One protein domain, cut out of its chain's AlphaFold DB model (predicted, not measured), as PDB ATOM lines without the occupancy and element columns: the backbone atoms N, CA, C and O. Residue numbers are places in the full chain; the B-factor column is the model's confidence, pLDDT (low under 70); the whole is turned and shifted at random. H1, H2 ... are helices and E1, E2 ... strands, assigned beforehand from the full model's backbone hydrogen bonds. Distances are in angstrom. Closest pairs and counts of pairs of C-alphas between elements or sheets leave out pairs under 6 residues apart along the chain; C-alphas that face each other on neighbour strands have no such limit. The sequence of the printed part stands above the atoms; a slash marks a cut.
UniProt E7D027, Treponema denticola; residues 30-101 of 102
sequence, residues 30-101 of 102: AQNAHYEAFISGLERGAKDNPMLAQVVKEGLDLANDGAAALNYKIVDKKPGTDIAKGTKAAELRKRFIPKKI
ATOM      1  N   ALA A  30     112.246 134.827 114.519       96.12
ATOM      2  CA  ALA A  30     112.668 136.225 114.403       96.12
ATOM      3  C   ALA A  30     113.763 136.584 115.422       96.12
ATOM      4  O   ALA A  30     114.747 137.234 115.074       96.12
ATOM      5  N   GLN A  31     113.627 136.107 116.661       96.94
ATOM      6  CA  GLN A  31     114.629 136.278 117.716       96.94
ATOM      7  C   GLN A  31     115.955 135.605 117.336       96.94
ATOM      8  O   GLN A  31     117.004 136.236 117.432       96.94
ATOM      9  N   ASN A  32     115.901 134.368 116.825       95.94
ATOM     10  CA  ASN A  32     117.079 133.656 116.327       95.94
ATOM     11  C   ASN A  32     117.741 134.402 115.166       95.94
ATOM     12  O   ASN A  32     118.950 134.591 115.188       95.94
ATOM     13  N   ALA A  33     116.971 134.858 114.174       97.00
ATOM     14  CA  ALA A  33     117.523 135.574 113.026       97.00
ATOM     15  C   ALA A  33     118.248 136.863 113.446       97.00
ATOM     16  O   ALA A  33     119.371 137.110 113.010       97.00
ATOM     17  N   HIS A  34     117.640 137.651 114.336       98.19
ATOM     18  CA  HIS A  34     118.260 138.859 114.874       98.19
ATOM     19  C   HIS A  34     119.539 138.542 115.666       98.19
ATOM     20  O   HIS A  34     120.577 139.172 115.463       98.19
ATOM     21  N   TYR A  35     119.485 137.555 116.562       97.88
ATOM     22  CA  TYR A  35     120.631 137.157 117.377       97.88
ATOM     23  C   TYR A  35     121.799 136.636 116.526       97.88
ATOM     24  O   TYR A  35     122.947 137.029 116.731       97.88
ATOM     25  N   GLU A  36     121.520 135.795 115.532       97.75
ATOM     26  CA  GLU A  36     122.541 135.243 114.641       97.75
ATOM     27  C   GLU A  36     123.158 136.313 113.730       97.75
ATOM     28  O   GLU A  36     124.359 136.263 113.449       97.75
ATOM     29  N   ALA A  37     122.386 137.330 113.329       98.19
ATOM     30  CA  ALA A  37     122.916 138.498 112.629       98.19
ATOM     31  C   ALA A  37     123.889 139.296 113.513       98.19
ATOM     32  O   ALA A  37     124.971 139.662 113.053       98.19
ATOM     33  N   PHE A  38     123.553 139.497 114.792       98.44
ATOM     34  CA  PHE A  38     124.445 140.128 115.766       98.44
ATOM     35  C   PHE A  38     125.753 139.338 115.949       98.44
ATOM     36  O   PHE A  38     126.837 139.902 115.795       98.44
ATOM     37  N   ILE A  39     125.674 138.023 116.191       98.44
ATOM     38  CA  ILE A  39     126.860 137.162 116.351       98.44
ATOM     39  C   ILE A  39     127.737 137.179 115.093       98.44
ATOM     40  O   ILE A  39     128.958 137.306 115.191       98.44
ATOM     41  N   SER A  40     127.122 137.102 113.911       98.00
ATOM     42  CA  SER A  40     127.833 137.158 112.627       98.00
ATOM     43  C   SER A  40     128.492 138.520 112.382       98.00
ATOM     44  O   SER A  40     129.566 138.593 111.781       98.00
ATOM     45  N   GLY A  41     127.867 139.607 112.845       97.88
ATOM     46  CA  GLY A  41     128.434 140.955 112.817       97.88
ATOM     47  C   GLY A  41     129.703 141.056 113.661       97.88
ATOM     48  O   GLY A  41     130.726 141.537 113.173       97.88
ATOM     49  N   LEU A  42     129.665 140.525 114.885       98.12
ATOM     50  CA  LEU A  42     130.823 140.478 115.778       98.12
ATOM     51  C   LEU A  42     131.957 139.601 115.228       98.12
ATOM     52  O   LEU A  42     133.109 140.024 115.222       98.12
ATOM     53  N   GLU A  43     131.655 138.399 114.724       97.88
ATOM     54  CA  GLU A  43     132.672 137.510 114.140       97.88
ATOM     55  C   GLU A  43     133.370 138.161 112.938       97.88
ATOM     56  O   GLU A  43     134.589 138.068 112.787       97.88
ATOM     57  N   ARG A  44     132.606 138.869 112.096       97.81
ATOM     58  CA  ARG A  44     133.155 139.623 110.966       97.81
ATOM     59  C   ARG A  44     134.008 140.799 111.431       97.81
ATOM     60  O   ARG A  44     135.102 140.978 110.903       97.81
ATOM     61  N   GLY A  45     133.526 141.582 112.395       96.25
ATOM     62  CA  GLY A  45     134.248 142.735 112.937       96.25
ATOM     63  C   GLY A  45     135.571 142.339 113.591       96.25
ATOM     64  O   GLY A  45     136.573 143.029 113.424       96.25
ATOM     65  N   ALA A  46     135.601 141.180 114.248       97.75
ATOM     66  CA  ALA A  46     136.793 140.645 114.890       97.75
ATOM     67  C   ALA A  46     137.724 139.871 113.938       97.75
ATOM     68  O   ALA A  46     138.745 139.355 114.384       97.75
ATOM     69  N   LYS A  47     137.397 139.720 112.647       97.19
ATOM     70  CA  LYS A  47     138.118 138.810 111.738       97.19
ATOM     71  C   LYS A  47     139.606 139.153 111.626       97.19
ATOM     72  O   LYS A  47     140.457 138.293 111.855       97.19
ATOM     73  N   ASP A  48     139.901 140.402 111.280       95.56
ATOM     74  CA  ASP A  48     141.255 140.837 110.921       95.56
ATOM     75  C   ASP A  48     141.931 141.660 112.027       95.56
ATOM     76  O   ASP A  48     143.161 141.716 112.075       95.56
ATOM     77  N   ASN A  49     141.144 142.216 112.954       95.44
ATOM     78  CA  ASN A  49     141.583 143.045 114.078       95.44
ATOM     79  C   ASN A  49     140.732 142.752 115.325       95.44
ATOM     80  O   ASN A  49     139.602 142.288 115.180       95.44
ATOM     81  N   PRO A  50     141.238 143.005 116.545       97.06
ATOM     82  CA  PRO A  50     140.391 142.971 117.733       97.06
ATOM     83  C   PRO A  50     139.301 144.051 117.657       97.06
ATOM     84  O   PRO A  50     139.525 145.133 117.114       97.06
ATOM     85  N   MET A  51     138.133 143.772 118.235       98.00
ATOM     86  CA  MET A  51     137.106 144.791 118.462       98.00
ATOM     87  C   MET A  51     137.270 145.365 119.863       98.00
ATOM     88  O   MET A  51     137.167 144.628 120.844       98.00
ATOM     89  N   LEU A  52     137.486 146.675 119.952       98.06
ATOM     90  CA  LEU A  52     137.637 147.378 121.224       98.06
ATOM     91  C   LEU A  52     136.351 147.310 122.056       98.06
ATOM     92  O   LEU A  52     135.249 147.363 121.507       98.06
ATOM     93  N   ALA A  53     136.482 147.270 123.380       97.81
ATOM     94  CA  ALA A  53     135.378 147.154 124.328       97.81
ATOM     95  C   ALA A  53     134.276 148.199 124.107       97.81
ATOM     96  O   ALA A  53     133.094 147.874 124.214       97.81
ATOM     97  N   GLN A  54     134.648 149.435 123.760       97.44
ATOM     98  CA  GLN A  54     133.689 150.491 123.437       97.44
ATOM     99  C   GLN A  54     132.846 150.134 122.204       97.44
ATOM    100  O   GLN A  54     131.622 150.190 122.268       97.44
ATOM    101  N   VAL A  55     133.483 149.686 121.119       97.19
ATOM    102  CA  VAL A  55     132.796 149.267 119.884       97.19
ATOM    103  C   VAL A  55     131.888 148.064 120.152       97.19
ATOM    104  O   VAL A  55     130.771 147.991 119.645       97.19
ATOM    105  N   VAL A  56     132.344 147.123 120.984       98.19
ATOM    106  CA  VAL A  56     131.539 145.970 121.409       98.19
ATOM    107  C   VAL A  56     130.305 146.422 122.187       98.19
ATOM    108  O   VAL A  56     129.215 145.904 121.948       98.19
ATOM    109  N   LYS A  57     130.455 147.396 123.093       97.75
ATOM    110  CA  LYS A  57     129.344 147.962 123.862       97.75
ATOM    111  C   LYS A  57     128.337 148.666 122.952       97.75
ATOM    112  O   LYS A  57     127.156 148.367 123.039       97.75
ATOM    113  N   GLU A  58     128.796 149.544 122.065       97.56
ATOM    114  CA  GLU A  58     127.931 150.273 121.128       97.56
ATOM    115  C   GLU A  58     127.161 149.310 120.207       97.56
ATOM    116  O   GLU A  58     125.950 149.448 120.029       97.56
ATOM    117  N   GLY A  59     127.830 148.274 119.691       97.69
ATOM    118  CA  GLY A  59     127.182 147.229 118.897       97.69
ATOM    119  C   GLY A  59     126.168 146.399 119.691       97.69
ATOM    120  O   GLY A  59     125.133 146.011 119.149       97.69
ATOM    121  N   LEU A  60     126.439 146.130 120.972       98.31
ATOM    122  CA  LEU A  60     125.510 145.432 121.861       98.31
ATOM    123  C   LEU A  60     124.293 146.289 122.219       98.31
ATOM    124  O   LEU A  60     123.189 145.752 122.278       98.31
ATOM    125  N   ASP A  61     124.481 147.584 122.464       98.00
ATOM    126  CA  ASP A  61     123.393 148.519 122.759       98.00
ATOM    127  C   ASP A  61     122.445 148.605 121.553       98.00
ATOM    128  O   ASP A  61     121.254 148.327 121.689       98.00
ATOM    129  N   LEU A  62     122.994 148.814 120.350       97.62
ATOM    130  CA  LEU A  62     122.220 148.825 119.104       97.62
ATOM    131  C   LEU A  62     121.476 147.500 118.863       97.62
ATOM    132  O   LEU A  62     120.315 147.488 118.456       97.62
ATOM    133  N   ALA A  63     122.129 146.364 119.119       97.94
ATOM    134  CA  ALA A  63     121.475 145.065 119.005       97.94
ATOM    135  C   ALA A  63     120.366 144.887 120.053       97.94
ATOM    136  O   ALA A  63     119.352 144.249 119.775       97.94
ATOM    137  N   ASN A  64     120.521 145.433 121.257       98.25
ATOM    138  CA  ASN A  64     119.496 145.341 122.291       98.25
ATOM    139  C   ASN A  64     118.272 146.216 122.006       98.25
ATOM    140  O   ASN A  64     117.171 145.794 122.357       98.25
ATOM    141  N   ASP A  65     118.424 147.343 121.308       97.19
ATOM    142  CA  ASP A  65     117.285 148.131 120.818       97.19
ATOM    143  C   ASP A  65     116.409 147.298 119.864       97.19
ATOM    144  O   ASP A  65     115.186 147.221 120.019       97.19
ATOM    145  N   GLY A  66     117.036 146.582 118.923       96.50
ATOM    146  CA  GLY A  66     116.340 145.648 118.030       96.50
ATOM    147  C   GLY A  66     115.778 144.418 118.756       96.50
ATOM    148  O   GLY A  66     114.663 143.970 118.475       96.50
ATOM    149  N   ALA A  67     116.511 143.885 119.735       97.00
ATOM    150  CA  ALA A  67     116.069 142.745 120.531       97.00
ATOM    151  C   ALA A  67     114.842 143.075 121.400       97.00
ATOM    152  O   ALA A  67     113.951 142.230 121.544       97.00
ATOM    153  N   ALA A  68     114.753 144.305 121.919       96.56
ATOM    154  CA  ALA A  68     113.631 144.766 122.728       96.56
ATOM    155  C   ALA A  68     112.310 144.722 121.947       96.56
ATOM    156  O   ALA A  68     111.318 144.201 122.460       96.56
ATOM    157  N   ALA A  69     112.316 145.139 120.673       96.19
ATOM    158  CA  ALA A  69     111.159 145.013 119.780       96.19
ATOM    159  C   ALA A  69     110.725 143.547 119.556       96.19
ATOM    160  O   ALA A  69     109.575 143.265 119.222       96.19
ATOM    161  N   LEU A  70     111.639 142.599 119.779       95.88
ATOM    162  CA  LEU A  70     111.417 141.156 119.693       95.88
ATOM    163  C   LEU A  70     111.228 140.492 121.073       95.88
ATOM    164  O   LEU A  70     111.244 139.262 121.162       95.88
ATOM    165  N   ASN A  71     111.019 141.267 122.142       95.75
ATOM    166  CA  ASN A  71     110.774 140.801 123.515       95.75
ATOM    167  C   ASN A  71     111.902 139.938 124.117       95.75
ATOM    168  O   ASN A  71     111.661 139.005 124.896       95.75
ATOM    169  N   TYR A  72     113.154 140.230 123.767       96.69
ATOM    170  CA  TYR A  72     114.318 139.615 124.399       96.69
ATOM    171  C   TYR A  72     115.475 140.607 124.518       96.69
ATOM    172  O   TYR A  72     115.407 141.730 124.038       96.69
ATOM    173  N   LYS A  73     116.538 140.197 125.202       97.19
ATOM    174  CA  LYS A  73     117.778 140.959 125.314       97.19
ATOM    175  C   LYS A  73     118.985 140.047 125.213       97.19
ATOM    176  O   LYS A  73     118.913 138.870 125.564       97.19
ATOM    177  N   ILE A  74     120.107 140.601 124.799       97.69
ATOM    178  CA  ILE A  74     121.406 139.949 124.720       97.69
ATOM    179  C   ILE A  74     122.251 140.461 125.886       97.69
ATOM    180  O   ILE A  74     122.418 141.664 126.077       97.69
ATOM    181  N   VAL A  75     122.768 139.542 126.698       96.88
ATOM    182  CA  VAL A  75     123.581 139.862 127.876       96.88
ATOM    183  C   VAL A  75     125.028 139.483 127.617       96.88
ATOM    184  O   VAL A  75     125.328 138.301 127.459       96.88
ATOM    185  N   ASP A  76     125.927 140.463 127.653       97.81
ATOM    186  CA  ASP A  76     127.365 140.206 127.679       97.81
ATOM    187  C   ASP A  76     127.788 139.681 129.059       97.81
ATOM    188  O   ASP A  76     127.571 140.320 130.089       97.81
ATOM    189  N   LYS A  77     128.380 138.488 129.086       97.56
ATOM    190  CA  LYS A  77     128.945 137.865 130.290       97.56
ATOM    191  C   LYS A  77     130.301 138.442 130.696       97.56
ATOM    192  O   LYS A  77     130.749 138.162 131.804       97.56
ATOM    193  N   LYS A  78     130.952 139.200 129.814       96.44
ATOM    194  CA  LYS A  78     132.258 139.838 130.025       96.44
ATOM    195  C   LYS A  78     132.195 141.316 129.598       96.44
ATOM    196  O   LYS A  78     132.903 141.707 128.667       96.44
ATOM    197  N   PRO A  79     131.337 142.135 130.234       95.69
ATOM    198  CA  PRO A  79     131.171 143.534 129.851       95.69
ATOM    199  C   PRO A  79     132.482 144.314 130.009       95.69
ATOM    200  O   PRO A  79     133.287 144.013 130.886       95.69
ATOM    201  N   GLY A  80     132.690 145.320 129.156       96.00
ATOM    202  CA  GLY A  80     133.882 146.175 129.204       96.00
ATOM    203  C   GLY A  80     135.165 145.513 128.691       96.00
ATOM    204  O   GLY A  80     136.243 146.056 128.900       96.00
ATOM    205  N   THR A  81     135.062 144.358 128.023       97.69
ATOM    206  CA  THR A  81     136.216 143.660 127.439       97.69
ATOM    207  C   THR A  81     136.170 143.642 125.918       97.69
ATOM    208  O   THR A  81     135.098 143.538 125.310       97.69
ATOM    209  N   ASP A  82     137.346 143.688 125.304       97.94
ATOM    210  CA  ASP A  82     137.523 143.556 123.860       97.94
ATOM    211  C   ASP A  82     137.073 142.174 123.356       97.94
ATOM    212  O   ASP A  82     136.960 141.200 124.112       97.94
ATOM    213  N   ILE A  83     136.833 142.063 122.052       98.44
ATOM    214  CA  ILE A  83     136.782 140.777 121.349       98.44
ATOM    215  C   ILE A  83     138.116 140.604 120.630       98.44
ATOM    216  O   ILE A  83     138.484 141.417 119.786       98.44
ATOM    217  N   ALA A  84     138.842 139.535 120.949       98.31
ATOM    218  CA  ALA A  84     140.131 139.257 120.328       98.31
ATOM    219  C   ALA A  84     139.998 139.004 118.817       98.31
ATOM    220  O   ALA A  84     138.993 138.454 118.348       98.31
ATOM    221  N   LYS A  85     141.051 139.337 118.065       98.19
ATOM    222  CA  LYS A  85     141.156 139.016 116.638       98.19
ATOM    223  C   LYS A  85     140.903 137.523 116.398       98.19
ATOM    224  O   LYS A  85     141.439 136.670 117.098       98.19
ATOM    225  N   GLY A  86     140.117 137.210 115.376       98.00
ATOM    226  CA  GLY A  86     139.811 135.852 114.945       98.00
ATOM    227  C   GLY A  86     138.810 135.106 115.829       98.00
ATOM    228  O   GLY A  86     138.566 133.928 115.558       98.00
ATOM    229  N   THR A  87     138.222 135.752 116.846       97.94
ATOM    230  CA  THR A  87     137.204 135.120 117.703       97.94
ATOM    231  C   THR A  87     136.046 134.600 116.855       97.94
ATOM    232  O   THR A  87     135.484 135.326 116.039       97.94
ATOM    233  N   LYS A  88     135.686 133.329 117.056       97.94
ATOM    234  CA  LYS A  88     134.655 132.638 116.274       97.94
ATOM    235  C   LYS A  88     133.280 132.710 116.918       97.94
ATOM    236  O   LYS A  88     133.159 132.824 118.140       97.94
ATOM    237  N   ALA A  89     132.242 132.525 116.107       96.44
ATOM    238  CA  ALA A  89     130.848 132.552 116.545       96.44
ATOM    239  C   ALA A  89     130.560 131.616 117.734       96.44
ATOM    240  O   ALA A  89     129.766 131.954 118.605       96.44
ATOM    241  N   ALA A  90     131.216 130.452 117.819       95.31
ATOM    242  CA  ALA A  90     131.055 129.531 118.948       95.31
ATOM    243  C   ALA A  90     131.453 130.155 120.301       95.31
ATOM    244  O   ALA A  90     130.731 129.989 121.283       95.31
ATOM    245  N   GLU A  91     132.549 130.915 120.352       96.69
ATOM    246  CA  GLU A  91     132.986 131.610 121.570       96.69
ATOM    247  C   GLU A  91     132.118 132.837 121.860       96.69
ATOM    248  O   GLU A  91     131.763 133.100 123.010       96.69
ATOM    249  N   LEU A  92     131.685 133.546 120.813       97.56
ATOM    250  CA  LEU A  92     130.767 134.676 120.950       97.56
ATOM    251  C   LEU A  92     129.427 134.243 121.552       97.56
ATOM    252  O   LEU A  92     128.946 134.898 122.473       97.56
ATOM    253  N   ARG A  93     128.866 133.099 121.134       97.38
ATOM    254  CA  ARG A  93     127.614 132.566 121.703       97.38
ATOM    255  C   ARG A  93     127.733 132.150 123.172       97.38
ATOM    256  O   ARG A  93     126.720 132.095 123.861       97.38
ATOM    257  N   LYS A  94     128.940 131.874 123.677       96.25
ATOM    258  CA  LYS A  94     129.178 131.640 125.116       96.25
ATOM    259  C   LYS A  94     129.240 132.949 125.907       96.25
ATOM    260  O   LYS A  94     128.916 132.969 127.093       96.25
ATOM    261  N   ARG A  95     129.684 134.033 125.266       97.62
ATOM    262  CA  ARG A  95     129.813 135.359 125.880       97.62
ATOM    263  C   ARG A  95     128.496 136.131 125.871       97.62
ATOM    264  O   ARG A  95     128.113 136.670 126.905       97.62
ATOM    265  N   PHE A  96     127.812 136.185 124.737       97.69
ATOM    266  CA  PHE A  96     126.610 136.986 124.535       97.69
ATOM    267  C   PHE A  96     125.368 136.107 124.635       97.69
ATOM    268  O   PHE A  96     124.992 135.437 123.682       97.69
ATOM    269  N   ILE A  97     124.731 136.086 125.804       96.19
ATOM    270  CA  ILE A  97     123.641 135.152 126.100       96.19
ATOM    271  C   ILE A  97     122.280 135.817 125.865       96.19
ATOM    272  O   ILE A  97     121.972 136.796 126.556       96.19
ATOM    273  N   PRO A  98     121.428 135.284 124.971       96.25
ATOM    274  CA  PRO A  98     120.071 135.780 124.801       96.25
ATOM    275  C   PRO A  98     119.207 135.404 126.015       96.25
ATOM    276  O   PRO A  98     119.283 134.296 126.552       96.25
ATOM    277  N   LYS A  99     118.360 136.329 126.459       94.62
ATOM    278  CA  LYS A  99     117.429 136.154 127.577       94.62
ATOM    279  C   LYS A  99     116.080 136.775 127.251       94.62
ATOM    280  O   LYS A  99     116.022 137.887 126.736       94.62
ATOM    281  N   LYS A 100     115.001 136.102 127.645       92.00
ATOM    282  CA  LYS A 100     113.650 136.671 127.600       92.00
ATOM    283  C   LYS A 100     113.577 137.923 128.481       92.00
ATOM    284  O   LYS A 100     114.113 137.916 129.594       92.00
ATOM    285  N   ILE A 101     112.904 138.966 128.003       87.94
ATOM    286  CA  ILE A 101     112.468 140.071 128.865       87.94
ATOM    287  C   ILE A 101     111.249 139.563 129.657       87.94
ATOM    288  O   ILE A 101     110.398 138.872 129.094       87.94
TER     289      ILE A 101
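Overview. This is residues 30 to 101 of the 102 residues of a protein of Treponema denticola (UniProt E7D027). A small antiparallel ribbon of two strands, E1 and E2, lies lengthwise over one side of a long helical hairpin, H1 and H2, with the short helix H3 set crosswise on H1. The H1 to H2 link and the long stretch of residues 77 to 88 loop round the same end of the body. The printed part has 72 residues, with three named helices and two named strands in the order H1, H2, E1, H3, E2; its class is mostly helix. It is compact, with a radius of gyration of the C-alphas of 11.3 A, and elongated, spanning 32 by 20 by 17 A.

Arrangement. E1, residues 72 to 76, and E2, residues 96 to 100, are antiparallel neighbours at 151 degrees; N 73 and O 99 are within hydrogen-bond range at 2.8 A, as are N 75 and O 97 at 2.9 A. The closest C-alphas of E1 and H2, residues 53 to 69, are those of Lys 73 and Ala 67, 5.4 A apart. H1, residues 30 to 45, touches H2 at a shallow tilt of 14 degrees, opposite ways, closest at the C-alphas of Phe 38 and Ala 63, 6.6 A. With its residues 39 to 43 alone, H1 touches H3, residues 89 to 95, about perpendicular at 75 degrees, closest at the C-alphas of Glu 43 and Ala 89, 5.8 A. H2 and H3 are apart. Every O i to N i+4 pair is within hydrogen-bond range in H1, 12 of 13 in H2 and 2 of 3 in H3.

Along the chain. E1 is 13.5 A long and E2 13.3 A, ending at C-alpha 100 (113.650, 136.671, 127.600). H2 is 24.7 A long; H1, 22.6 A, begins at C-alpha 30 (112.668, 136.225, 114.403). H3 measures 9.8 A.

Size, cuts and confidence. The C-alphas farthest apart, of Asp 48 and Ile 101, are 33.9 A apart. The printed part has no cut, and E1 to H3 is a long link of 12 residues. Mean pLDDT of the printed part is 97.0, and no printed residue is under 70.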